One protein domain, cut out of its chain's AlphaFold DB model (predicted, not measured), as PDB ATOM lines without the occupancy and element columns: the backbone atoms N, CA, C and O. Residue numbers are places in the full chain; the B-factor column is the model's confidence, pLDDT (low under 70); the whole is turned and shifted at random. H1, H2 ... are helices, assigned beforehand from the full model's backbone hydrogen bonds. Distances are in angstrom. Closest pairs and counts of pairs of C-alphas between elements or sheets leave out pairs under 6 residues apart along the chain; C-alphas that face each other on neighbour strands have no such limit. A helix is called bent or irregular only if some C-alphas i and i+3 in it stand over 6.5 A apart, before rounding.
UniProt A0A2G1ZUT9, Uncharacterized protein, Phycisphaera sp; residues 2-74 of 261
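AT A GLANCE: This is residues 2 to 74 of the 261 residues of an uncharacterized protein of Phycisphaera sp (UniProt A0A2G1ZUT9). Two long helices, H1 then H2, fold back on each other as a long helical hairpin, running nearly side by side in opposite ways, with a tight link at one end. Toward the other end two stretches stand free: residues 2 to 16, which belong to H1, and residues 58 to 74, of which 58 to 72 belong to H2. The printed part has 73 residues, with no named strand, and its class is all helix. It is a rod spanning 56 by 22 by 8 A, only just extended, close to loose, with a radius of gyration of the C-alphas of 17.3 A.

IN THESE COORDINATES: Find C-alpha 2 at (174.250, 200.615, 90.594); from there H1, residues 2 to 34, runs 47.8 A. It is neither bent nor irregular, but only just: C-alphas 22 and 25 are 6.2 A apart. H2, residues 39 to 72, begins at C-alpha 39 at (222.162, 186.773, 82.758) and runs 49.4 A to C-alpha 72 at (174.964, 183.945, 97.211).

HOW THE PARTS SIT: Look at Ile 21 and Thr 53, whose C-alphas, 7.5 A apart, are the closest of the hairpin. H1 touches H2 with residues 21 to 32 alone, and H2 touches H1 with residues 42 to 53 alone. They run opposite ways at a shallow tilt of 8 degrees. O i to N i+4 pairs are within hydrogen-bond range in 28 of 29 cases in H1 and 28 of 30 in H2.

THE WHOLE: The C-alphas of Asp 36 and Gly 74, the two farthest apart, are 57.2 A from each other. The printed part has no cut. In the B-factor column, pLDDT is under 70 at 21 residues, among them 2 to 12 and 69 to 74.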
ATOM      1  N   ALA A   2     173.132 201.076  89.744       36.81
ATOM      2  CA  ALA A   2     174.250 200.615  90.594       36.81
ATOM      3  C   ALA A   2     175.106 199.467  90.004       36.81
ATOM      4  O   ALA A   2     176.302 199.378  90.289       36.81
ATOM      5  N   ILE A   3     174.524 198.618  89.151       35.78
ATOM      6  CA  ILE A   3     175.199 197.446  88.560       35.78
ATOM      7  C   ILE A   3     176.265 197.863  87.525       35.78
ATOM      8  O   ILE A   3     177.351 197.287  87.482       35.78
ATOM      9  N   ILE A   4     176.017 198.933  86.759       38.84
ATOM     10  CA  ILE A   4     176.940 199.426  85.718       38.84
ATOM     11  C   ILE A   4     178.219 200.022  86.338       38.84
ATOM     12  O   ILE A   4     179.320 199.784  85.840       38.84
ATOM     13  N   ARG A   5     178.114 200.715  87.484       45.94
ATOM     14  CA  ARG A   5     179.288 201.260  88.203       45.94
ATOM     15  C   ARG A   5     180.182 200.168  88.795       45.94
ATOM     16  O   ARG A   5     181.396 200.345  88.847       45.94
ATOM     17  N   HIS A   6     179.610 199.033  89.209       50.19
ATOM     18  CA  HIS A   6     180.396 197.907  89.714       50.19
ATOM     19  C   HIS A   6     181.210 197.240  88.597       50.19
ATOM     20  O   HIS A   6     182.376 196.920  88.817       50.19
ATOM     21  N   LYS A   7     180.641 197.064  87.393       54.09
ATOM     22  CA  LYS A   7     181.388 196.511  86.248       54.09
ATOM     23  C   LYS A   7     182.590 197.388  85.879       54.09
ATOM     24  O   LYS A   7     183.687 196.861  85.760       54.09
ATOM     25  N   ARG A   8     182.424 198.717  85.806       59.31
ATOM     26  CA  ARG A   8     183.534 199.636  85.475       59.31
ATOM     27  C   ARG A   8     184.681 199.601  86.490       59.31
ATOM     28  O   ARG A   8     185.833 199.614  86.082       59.31
ATOM     29  N   ARG A   9     184.388 199.508  87.795       64.25
ATOM     30  CA  ARG A   9     185.434 199.413  88.834       64.25
ATOM     31  C   ARG A   9     186.211 198.104  88.770       64.25
ATOM     32  O   ARG A   9     187.422 198.121  88.922       64.25
ATOM     33  N   VAL A  10     185.522 196.988  88.527       64.75
ATOM     34  CA  VAL A  10     186.187 195.686  88.384       64.75
ATOM     35  C   VAL A  10     187.088 195.685  87.153       64.75
ATOM     36  O   VAL A  10     188.237 195.282  87.265       64.75
ATOM     37  N   VAL A  11     186.605 196.198  86.016       64.81
ATOM     38  CA  VAL A  11     187.416 196.313  84.795       64.81
ATOM     39  C   VAL A  11     188.643 197.189  85.043       64.81
ATOM     40  O   VAL A  11     189.742 196.733  84.782       64.81
ATOM     41  N   ALA A  12     188.487 198.376  85.640       66.62
ATOM     42  CA  ALA A  12     189.616 199.264  85.922       66.62
ATOM     43  C   ALA A  12     190.678 198.620  86.833       66.62
ATOM     44  O   ALA A  12     191.867 198.749  86.562       66.62
ATOM     45  N   ILE A  13     190.265 197.893  87.879       73.25
ATOM     46  CA  ILE A  13     191.195 197.181  88.771       73.25
ATOM     47  C   ILE A  13     191.963 196.104  87.997       73.25
ATOM     48  O   ILE A  13     193.184 196.037  88.102       73.25
ATOM     49  N   TRP A  14     191.275 195.300  87.183       69.62
ATOM     50  CA  TRP A  14     191.934 194.284  86.360       69.62
ATOM     51  C   TRP A  14     192.865 194.893  85.315       69.62
ATOM     52  O   TRP A  14     193.960 194.377  85.124       69.62
ATOM     53  N   THR A  15     192.487 196.009  84.689       67.19
ATOM     54  CA  THR A  15     193.357 196.730  83.755       67.19
ATOM     55  C   THR A  15     194.632 197.206  84.445       67.19
ATOM     56  O   THR A  15     195.707 197.010  83.896       67.19
ATOM     57  N   VAL A  16     194.543 197.764  85.658       71.56
ATOM     58  CA  VAL A  16     195.725 198.193  86.428       71.56
ATOM     59  C   VAL A  16     196.608 197.004  86.806       71.56
ATOM     60  O   VAL A  16     197.821 197.093  86.658       71.56
ATOM     61  N   ILE A  17     196.020 195.886  87.243       72.94
ATOM     62  CA  ILE A  17     196.776 194.669  87.578       72.94
ATOM     63  C   ILE A  17     197.501 194.130  86.340       72.94
ATOM     64  O   ILE A  17     198.692 193.862  86.414       72.94
ATOM     65  N   ILE A  18     196.818 194.018  85.198       71.25
ATOM     66  CA  ILE A  18     197.420 193.542  83.942       71.25
ATOM     67  C   ILE A  18     198.521 194.496  83.473       71.25
ATOM     68  O   ILE A  18     199.597 194.045  83.097       71.25
ATOM     69  N   LEU A  19     198.282 195.809  83.534       68.44
ATOM     70  CA  LEU A  19     199.279 196.807  83.156       68.44
ATOM     71  C   LEU A  19     200.513 196.712  84.062       68.44
ATOM     72  O   LEU A  19     201.628 196.712  83.562       68.44
ATOM     73  N   PHE A  20     200.328 196.565  85.375       75.88
ATOM     74  CA  PHE A  20     201.428 196.365  86.320       75.88
ATOM     75  C   PHE A  20     202.188 195.067  86.026       75.88
ATOM     76  O   PHE A  20     203.417 195.059  86.016       75.88
ATOM     77  N   ILE A  21     201.460 193.991  85.715       74.12
ATOM     78  CA  ILE A  21     202.050 192.699  85.370       74.12
ATOM     79  C   ILE A  21     202.855 192.771  84.061       74.12
ATOM     80  O   ILE A  21     203.836 192.062  83.904       74.12
ATOM     81  N   LEU A  22     202.478 193.617  83.109       74.75
ATOM     82  CA  LEU A  22     203.208 193.732  81.844       74.75
ATOM     83  C   LEU A  22     204.357 194.742  81.925       74.75
ATOM     84  O   LEU A  22     205.455 194.468  81.454       74.75
ATOM     85  N   VAL A  23     204.129 195.901  82.540       76.06
ATOM     86  CA  VAL A  23     205.086 197.017  82.542       76.06
ATOM     87  C   VAL A  23     206.285 196.734  83.440       76.06
ATOM     88  O   VAL A  23     207.407 197.056  83.062       76.06
ATOM     89  N   VAL A  24     206.081 196.116  84.605       77.50
ATOM     90  CA  VAL A  24     207.173 195.856  85.555       77.50
ATOM     91  C   VAL A  24     208.241 194.904  84.994       77.50
ATOM     92  O   VAL A  24     209.408 195.287  85.025       77.50
ATOM     93  N   PRO A  25     207.922 193.719  84.437       75.69
ATOM     94  CA  PRO A  25     208.949 192.827  83.897       75.69
ATOM     95  C   PRO A  25     209.622 193.402  82.651       75.69
ATOM     96  O   PRO A  25     210.821 193.207  82.483       75.69
ATOM     97  N   ILE A  26     208.899 194.160  81.815       74.88
ATOM     98  CA  ILE A  26     209.506 194.875  80.681       74.88
ATOM     99  C   ILE A  26     210.493 195.929  81.194       74.88
ATOM    100  O   ILE A  26     211.612 196.002  80.700       74.88
ATOM    101  N   GLY A  27     210.117 196.709  82.212       74.62
ATOM    102  CA  GLY A  27     211.002 197.694  82.834       74.62
ATOM    103  C   GLY A  27     212.247 197.060  83.455       74.62
ATOM    104  O   GLY A  27     213.345 197.567  83.258       74.62
ATOM    105  N   ILE A  28     212.093 195.920  84.135       78.69
ATOM    106  CA  ILE A  28     213.210 195.132  84.679       78.69
ATOM    107  C   ILE A  28     214.119 194.629  83.554       78.69
ATOM    108  O   ILE A  28     215.333 194.743  83.668       78.69
ATOM    109  N   LEU A  29     213.551 194.096  82.469       79.69
ATOM    110  CA  LEU A  29     214.318 193.597  81.328       79.69
ATOM    111  C   LEU A  29     215.111 194.726  80.655       79.69
ATOM    112  O   LEU A  29     216.301 194.573  80.400       79.69
ATOM    113  N   VAL A  30     214.469 195.871  80.408       79.12
ATOM    114  CA  VAL A  30     215.118 197.055  79.829       79.12
ATOM    115  C   VAL A  30     216.217 197.573  80.753       79.12
ATOM    116  O   VAL A  30     217.317 197.841  80.284       79.12
ATOM    117  N   ALA A  31     215.962 197.664  82.061       77.94
ATOM    118  CA  ALA A  31     216.974 198.066  83.035       77.94
ATOM    119  C   ALA A  31     218.152 197.084  83.074       77.94
ATOM    120  O   ALA A  31     219.295 197.519  83.124       77.94
ATOM    121  N   ALA A  32     217.894 195.776  82.993       81.19
ATOM    122  CA  ALA A  32     218.944 194.766  82.958       81.19
ATOM    123  C   ALA A  32     219.833 194.887  81.717       81.19
ATOM    124  O   ALA A  32     221.043 194.739  81.839       81.19
ATOM    125  N   ILE A  33     219.251 195.204  80.556       81.44
ATOM    126  CA  ILE A  33     220.002 195.465  79.321       81.44
ATOM    127  C   ILE A  33     220.804 196.768  79.439       81.44
ATOM    128  O   ILE A  33     221.974 196.802  79.085       81.44
ATOM    129  N   LEU A  34     220.191 197.843  79.948       84.81
ATOM    130  CA  LEU A  34     220.845 199.152  80.074       84.81
ATOM    131  C   LEU A  34     221.983 199.165  81.102       84.81
ATOM    132  O   LEU A  34     222.921 199.941  80.956       84.81
ATOM    133  N   LEU A  35     221.879 198.340  82.144       86.12
ATOM    134  CA  LEU A  35     222.869 198.218  83.216       86.12
ATOM    135  C   LEU A  35     223.834 197.043  83.007       86.12
ATOM    136  O   LEU A  35     224.634 196.765  83.895       86.12
ATOM    137  N   ASP A  36     223.733 196.352  81.868       88.88
ATOM    138  CA  ASP A  36     224.557 195.197  81.498       88.88
ATOM    139  C   ASP A  36     224.621 194.123  82.607       88.88
ATOM    140  O   ASP A  36     225.670 193.575  82.955       88.88
ATOM    141  N   LEU A  37     223.464 193.848  83.226       80.81
ATOM    142  CA  LEU A  37     223.371 192.895  84.328       80.81
ATOM    143  C   LEU A  37     223.679 191.473  83.836       80.81
ATOM    144  O   LEU A  37     223.168 191.056  82.791       80.81
ATOM    145  N   PRO A  38     224.419 190.664  84.620       86.00
ATOM    146  CA  PRO A  38     224.720 189.300  84.226       86.00
ATOM    147  C   PRO A  38     223.425 188.488  84.022       86.00
ATOM    148  O   PRO A  38     222.462 188.639  84.784       86.00
ATOM    149  N   PRO A  39     223.372 187.556  83.052       82.50
ATOM    150  CA  PRO A  39     222.162 186.773  82.758       82.50
ATOM    151  C   PRO A  39     221.625 185.998  83.972       82.50
ATOM    152  O   PRO A  39     220.428 185.748  84.103       82.50
ATOM    153  N   GLN A  40     222.521 185.653  84.897       80.75
ATOM    154  CA  GLN A  40     222.224 184.959  86.148       80.75
ATOM    155  C   GLN A  40     221.262 185.759  87.041       80.75
ATOM    156  O   GLN A  40     220.389 185.177  87.681       80.75
ATOM    157  N   THR A  41     221.359 187.093  87.049       77.38
ATOM    158  CA  THR A  41     220.459 187.974  87.815       77.38
ATOM    159  C   THR A  41     219.017 187.879  87.316       77.38
ATOM    160  O   THR A  41     218.085 187.798  88.118       77.38
ATOM    161  N   LEU A  42     218.816 187.801  85.996       78.75
ATOM    162  CA  LEU A  42     217.486 187.625  85.403       78.75
ATOM    163  C   LEU A  42     216.854 186.287  85.809       78.75
ATOM    164  O   LEU A  42     215.644 186.226  86.038       78.75
ATOM    165  N   TYR A  43     217.674 185.244  85.974       77.44
ATOM    166  CA  TYR A  43     217.224 183.912  86.381       77.44
ATOM    167  C   TYR A  43     216.581 183.893  87.775       77.44
ATOM    168  O   TYR A  43     215.709 183.069  88.027       77.44
ATOM    169  N   TRP A  44     216.949 184.817  88.667       74.00
ATOM    170  CA  TRP A  44     216.363 184.936  90.011       74.00
ATOM    171  C   TRP A  44     215.211 185.944  90.085       74.00
ATOM    172  O   TRP A  44     214.243 185.746  90.829       74.00
ATOM    173  N   ILE A  45     215.277 187.019  89.296       75.94
ATOM    174  CA  ILE A  45     214.252 188.069  89.303       75.94
ATOM    175  C   ILE A  45     212.948 187.570  88.668       75.94
ATOM    176  O   ILE A  45     211.869 187.800  89.215       75.94
ATOM    177  N   ILE A  46     213.022 186.845  87.547       77.69
ATOM    178  CA  ILE A  46     211.823 186.380  86.836       77.69
ATOM    179  C   ILE A  46     210.969 185.432  87.709       77.69
ATOM    180  O   ILE A  46     209.768 185.687  87.848       77.69
ATOM    181  N   PRO A  47     211.525 184.387  88.363       75.62
ATOM    182  CA  PRO A  47     210.733 183.486  89.199       75.62
ATOM    183  C   PRO A  47     210.193 184.149  90.465       75.62
ATOM    184  O   PRO A  47     209.037 183.927  90.817       75.62
ATOM    185  N   SER A  48     210.989 184.982  91.147       73.94
ATOM    186  CA  SER A  48     210.549 185.665  92.376       73.94
ATOM    187  C   SER A  48     209.374 186.608  92.107       73.94
ATOM    188  O   SER A  48     208.388 186.617  92.851       73.94
ATOM    189  N   TRP A  49     209.419 187.330  90.989       77.38
ATOM    190  CA  TRP A  49     208.324 188.177  90.540       77.38
ATOM    191  C   TRP A  49     207.092 187.360  90.106       77.38
ATOM    192  O   TRP A  49     205.957 187.713  90.446       77.38
ATOM    193  N   GLY A  50     207.303 186.217  89.442       77.81
ATOM    194  CA  GLY A  50     206.258 185.235  89.139       77.81
ATOM    195  C   GLY A  50     205.546 184.705  90.393       77.81
ATOM    196  O   GLY A  50     204.317 184.669  90.446       77.81
ATOM    197  N   ILE A  51     206.289 184.368  91.450       76.31
ATOM    198  CA  ILE A  51     205.715 183.932  92.735       76.31
ATOM    199  C   ILE A  51     204.900 185.063  93.373       76.31
ATOM    200  O   ILE A  51     203.758 184.840  93.783       76.31
ATOM    201  N   ALA A  52     205.444 186.283  93.420       73.94
ATOM    202  CA  ALA A  52     204.768 187.433  94.019       73.94
ATOM    203  C   ALA A  52     203.447 187.773  93.306       73.94
ATOM    204  O   ALA A  52     202.412 187.955  93.954       73.94
ATOM    205  N   THR A  53     203.449 187.803  91.972       75.12
ATOM    206  CA  THR A  53     202.228 188.000  91.177       75.12
ATOM    207  C   THR A  53     201.225 186.868  91.366       75.12
ATOM    208  O   THR A  53     200.039 187.141  91.552       75.12
ATOM    209  N   THR A  54     201.673 185.612  91.397       76.19
ATOM    210  CA  THR A  54     200.789 184.457  91.627       76.19
ATOM    211  C   THR A  54     200.121 184.535  93.003       76.19
ATOM    212  O   THR A  54     198.907 184.356  93.109       76.19
ATOM    213  N   ALA A  55     200.876 184.885  94.049       72.25
ATOM    214  CA  ALA A  55     200.347 185.092  95.395       72.25
ATOM    215  C   ALA A  55     199.332 186.250  95.450       72.25
ATOM    216  O   ALA A  55     198.262 186.110  96.045       72.25
ATOM    217  N   ALA A  56     199.621 187.370  94.777       73.38
ATOM    218  CA  ALA A  56     198.705 188.507  94.695       73.38
ATOM    219  C   ALA A  56     197.394 188.146  93.973       73.38
ATOM    220  O   ALA A  56     196.307 188.492  94.447       73.38
ATOM    221  N   ILE A  57     197.474 187.403  92.862       76.62
ATOM    222  CA  ILE A  57     196.301 186.909  92.128       76.62
ATOM    223  C   ILE A  57     195.495 185.941  92.998       76.62
ATOM    224  O   ILE A  57     194.272 186.067  93.063       76.62
ATOM    225  N   ALA A  58     196.151 185.012  93.698       74.31
ATOM    226  CA  ALA A  58     195.487 184.065  94.590       74.31
ATOM    227  C   ALA A  58     194.744 184.778  95.731       74.31
ATOM    228  O   ALA A  58     193.581 184.463  95.991       74.31
ATOM    229  N   ALA A  59     195.362 185.786  96.354       71.44
ATOM    230  CA  ALA A  59     194.731 186.602  97.392       71.44
ATOM    231  C   ALA A  59     193.520 187.382  96.851       71.44
ATOM    232  O   ALA A  59     192.436 187.340  97.438       71.44
ATOM    233  N   ALA A  60     193.664 188.030  95.689       71.19
ATOM    234  CA  ALA A  60     192.562 188.736  95.037       71.19
ATOM    235  C   ALA A  60     191.416 187.781  94.660       71.19
ATOM    236  O   ALA A  60     190.239 188.106  94.837       71.19
ATOM    237  N   TRP A  61     191.737 186.582  94.171       78.19
ATOM    238  CA  TRP A  61     190.745 185.573  93.813       78.19
ATOM    239  C   TRP A  61     190.036 185.002  95.040       78.19
ATOM    240  O   TRP A  61     188.813 184.851  95.012       78.19
ATOM    241  N   ALA A  62     190.764 184.754  96.132       70.88
ATOM    242  CA  ALA A  62     190.194 184.364  97.415       70.88
ATOM    243  C   ALA A  62     189.216 185.431  97.923       70.88
ATOM    244  O   ALA A  62     188.091 185.093  98.291       70.88
ATOM    245  N   GLU A  63     189.571 186.717  97.833       74.25
ATOM    246  CA  GLU A  63     188.675 187.812  98.209       74.25
ATOM    247  C   GLU A  63     187.443 187.895  97.292       74.25
ATOM    248  O   GLU A  63     186.318 188.049  97.771       74.25
ATOM    249  N   ILE A  64     187.603 187.751  95.972       73.44
ATOM    250  CA  ILE A  64     186.473 187.734  95.028       73.44
ATOM    251  C   ILE A  64     185.551 186.547  95.314       73.44
ATOM    252  O   ILE A  64     184.330 186.717  95.351       73.44
ATOM    253  N   ARG A  65     186.112 185.350  95.513       76.62
ATOM    254  CA  ARG A  65     185.364 184.130  95.838       76.62
ATOM    255  C   ARG A  65     184.625 184.293  97.160       76.62
ATOM    256  O   ARG A  65     183.445 183.955  97.234       76.62
ATOM    257  N   TRP A  66     185.278 184.875  98.158       69.69
ATOM    258  CA  TRP A  66     184.685 185.206  99.447       69.69
ATOM    259  C   TRP A  66     183.528 186.202  99.293       69.69
ATOM    260  O   TRP A  66     182.406 185.908  99.697       69.69
ATOM    261  N   ARG A  67     183.727 187.311  98.569       71.38
ATOM    262  CA  ARG A  67     182.669 188.293  98.267       71.38
ATOM    263  C   ARG A  67     181.515 187.701  97.457       71.38
ATOM    264  O   ARG A  67     180.383 188.154  97.608       71.38
ATOM    265  N   ARG A  68     181.779 186.741  96.564       72.62
ATOM    266  CA  ARG A  68     180.732 186.028  95.816       72.62
ATOM    267  C   ARG A  68     179.934 185.114  96.738       72.62
ATOM    268  O   ARG A  68     178.714 185.235  96.730       72.62
ATOM    269  N   ARG A  69     180.604 184.307  97.572       68.12
ATOM    270  CA  ARG A  69     179.954 183.476  98.600       68.12
ATOM    271  C   ARG A  69     179.060 184.315  99.512       68.12
ATOM    272  O   ARG A  69     177.916 183.948  99.732       68.12
ATOM    273  N   TRP A  70     179.530 185.489  99.932       66.69
ATOM    274  CA  TRP A  70     178.740 186.441 100.720       66.69
ATOM    275  C   TRP A  70     177.462 186.920 100.025       66.69
ATOM    276  O   TRP A  70     176.463 187.184 100.688       66.69
ATOM    277  N   ARG A  71     177.471 187.058  98.694       66.75
ATOM    278  CA  ARG A  71     176.278 187.476  97.938       66.75
ATOM    279  C   ARG A  71     175.303 186.331  97.709       66.75
ATOM    280  O   ARG A  71     174.106 186.585  97.693       66.75
ATOM    281  N   THR A  72     175.803 185.117  97.496       67.50
ATOM    282  CA  THR A  72     174.964 183.945  97.211       67.50
ATOM    283  C   THR A  72     174.372 183.328  98.473       67.50
ATOM    284  O   THR A  72     173.246 182.862  98.422       67.50
ATOM    285  N   ALA A  73     175.083 183.369  99.605       64.12
ATOM    286  CA  ALA A  73     174.657 182.748 100.864       64.12
ATOM    287  C   ALA A  73     173.616 183.558 101.661       64.12
ATOM    288  O   ALA A  73     173.309 183.189 102.786       64.12
ATOM    289  N   GLY A  74     173.116 184.680 101.122       62.22
ATOM    290  CA  GLY A  74     171.959 185.408 101.657       62.22
ATOM    291  C   GLY A  74     171.877 185.500 103.189       62.22
ATOM    292  O   GLY A  74     171.050 184.835 103.785       62.22
TER     293      GLY A  74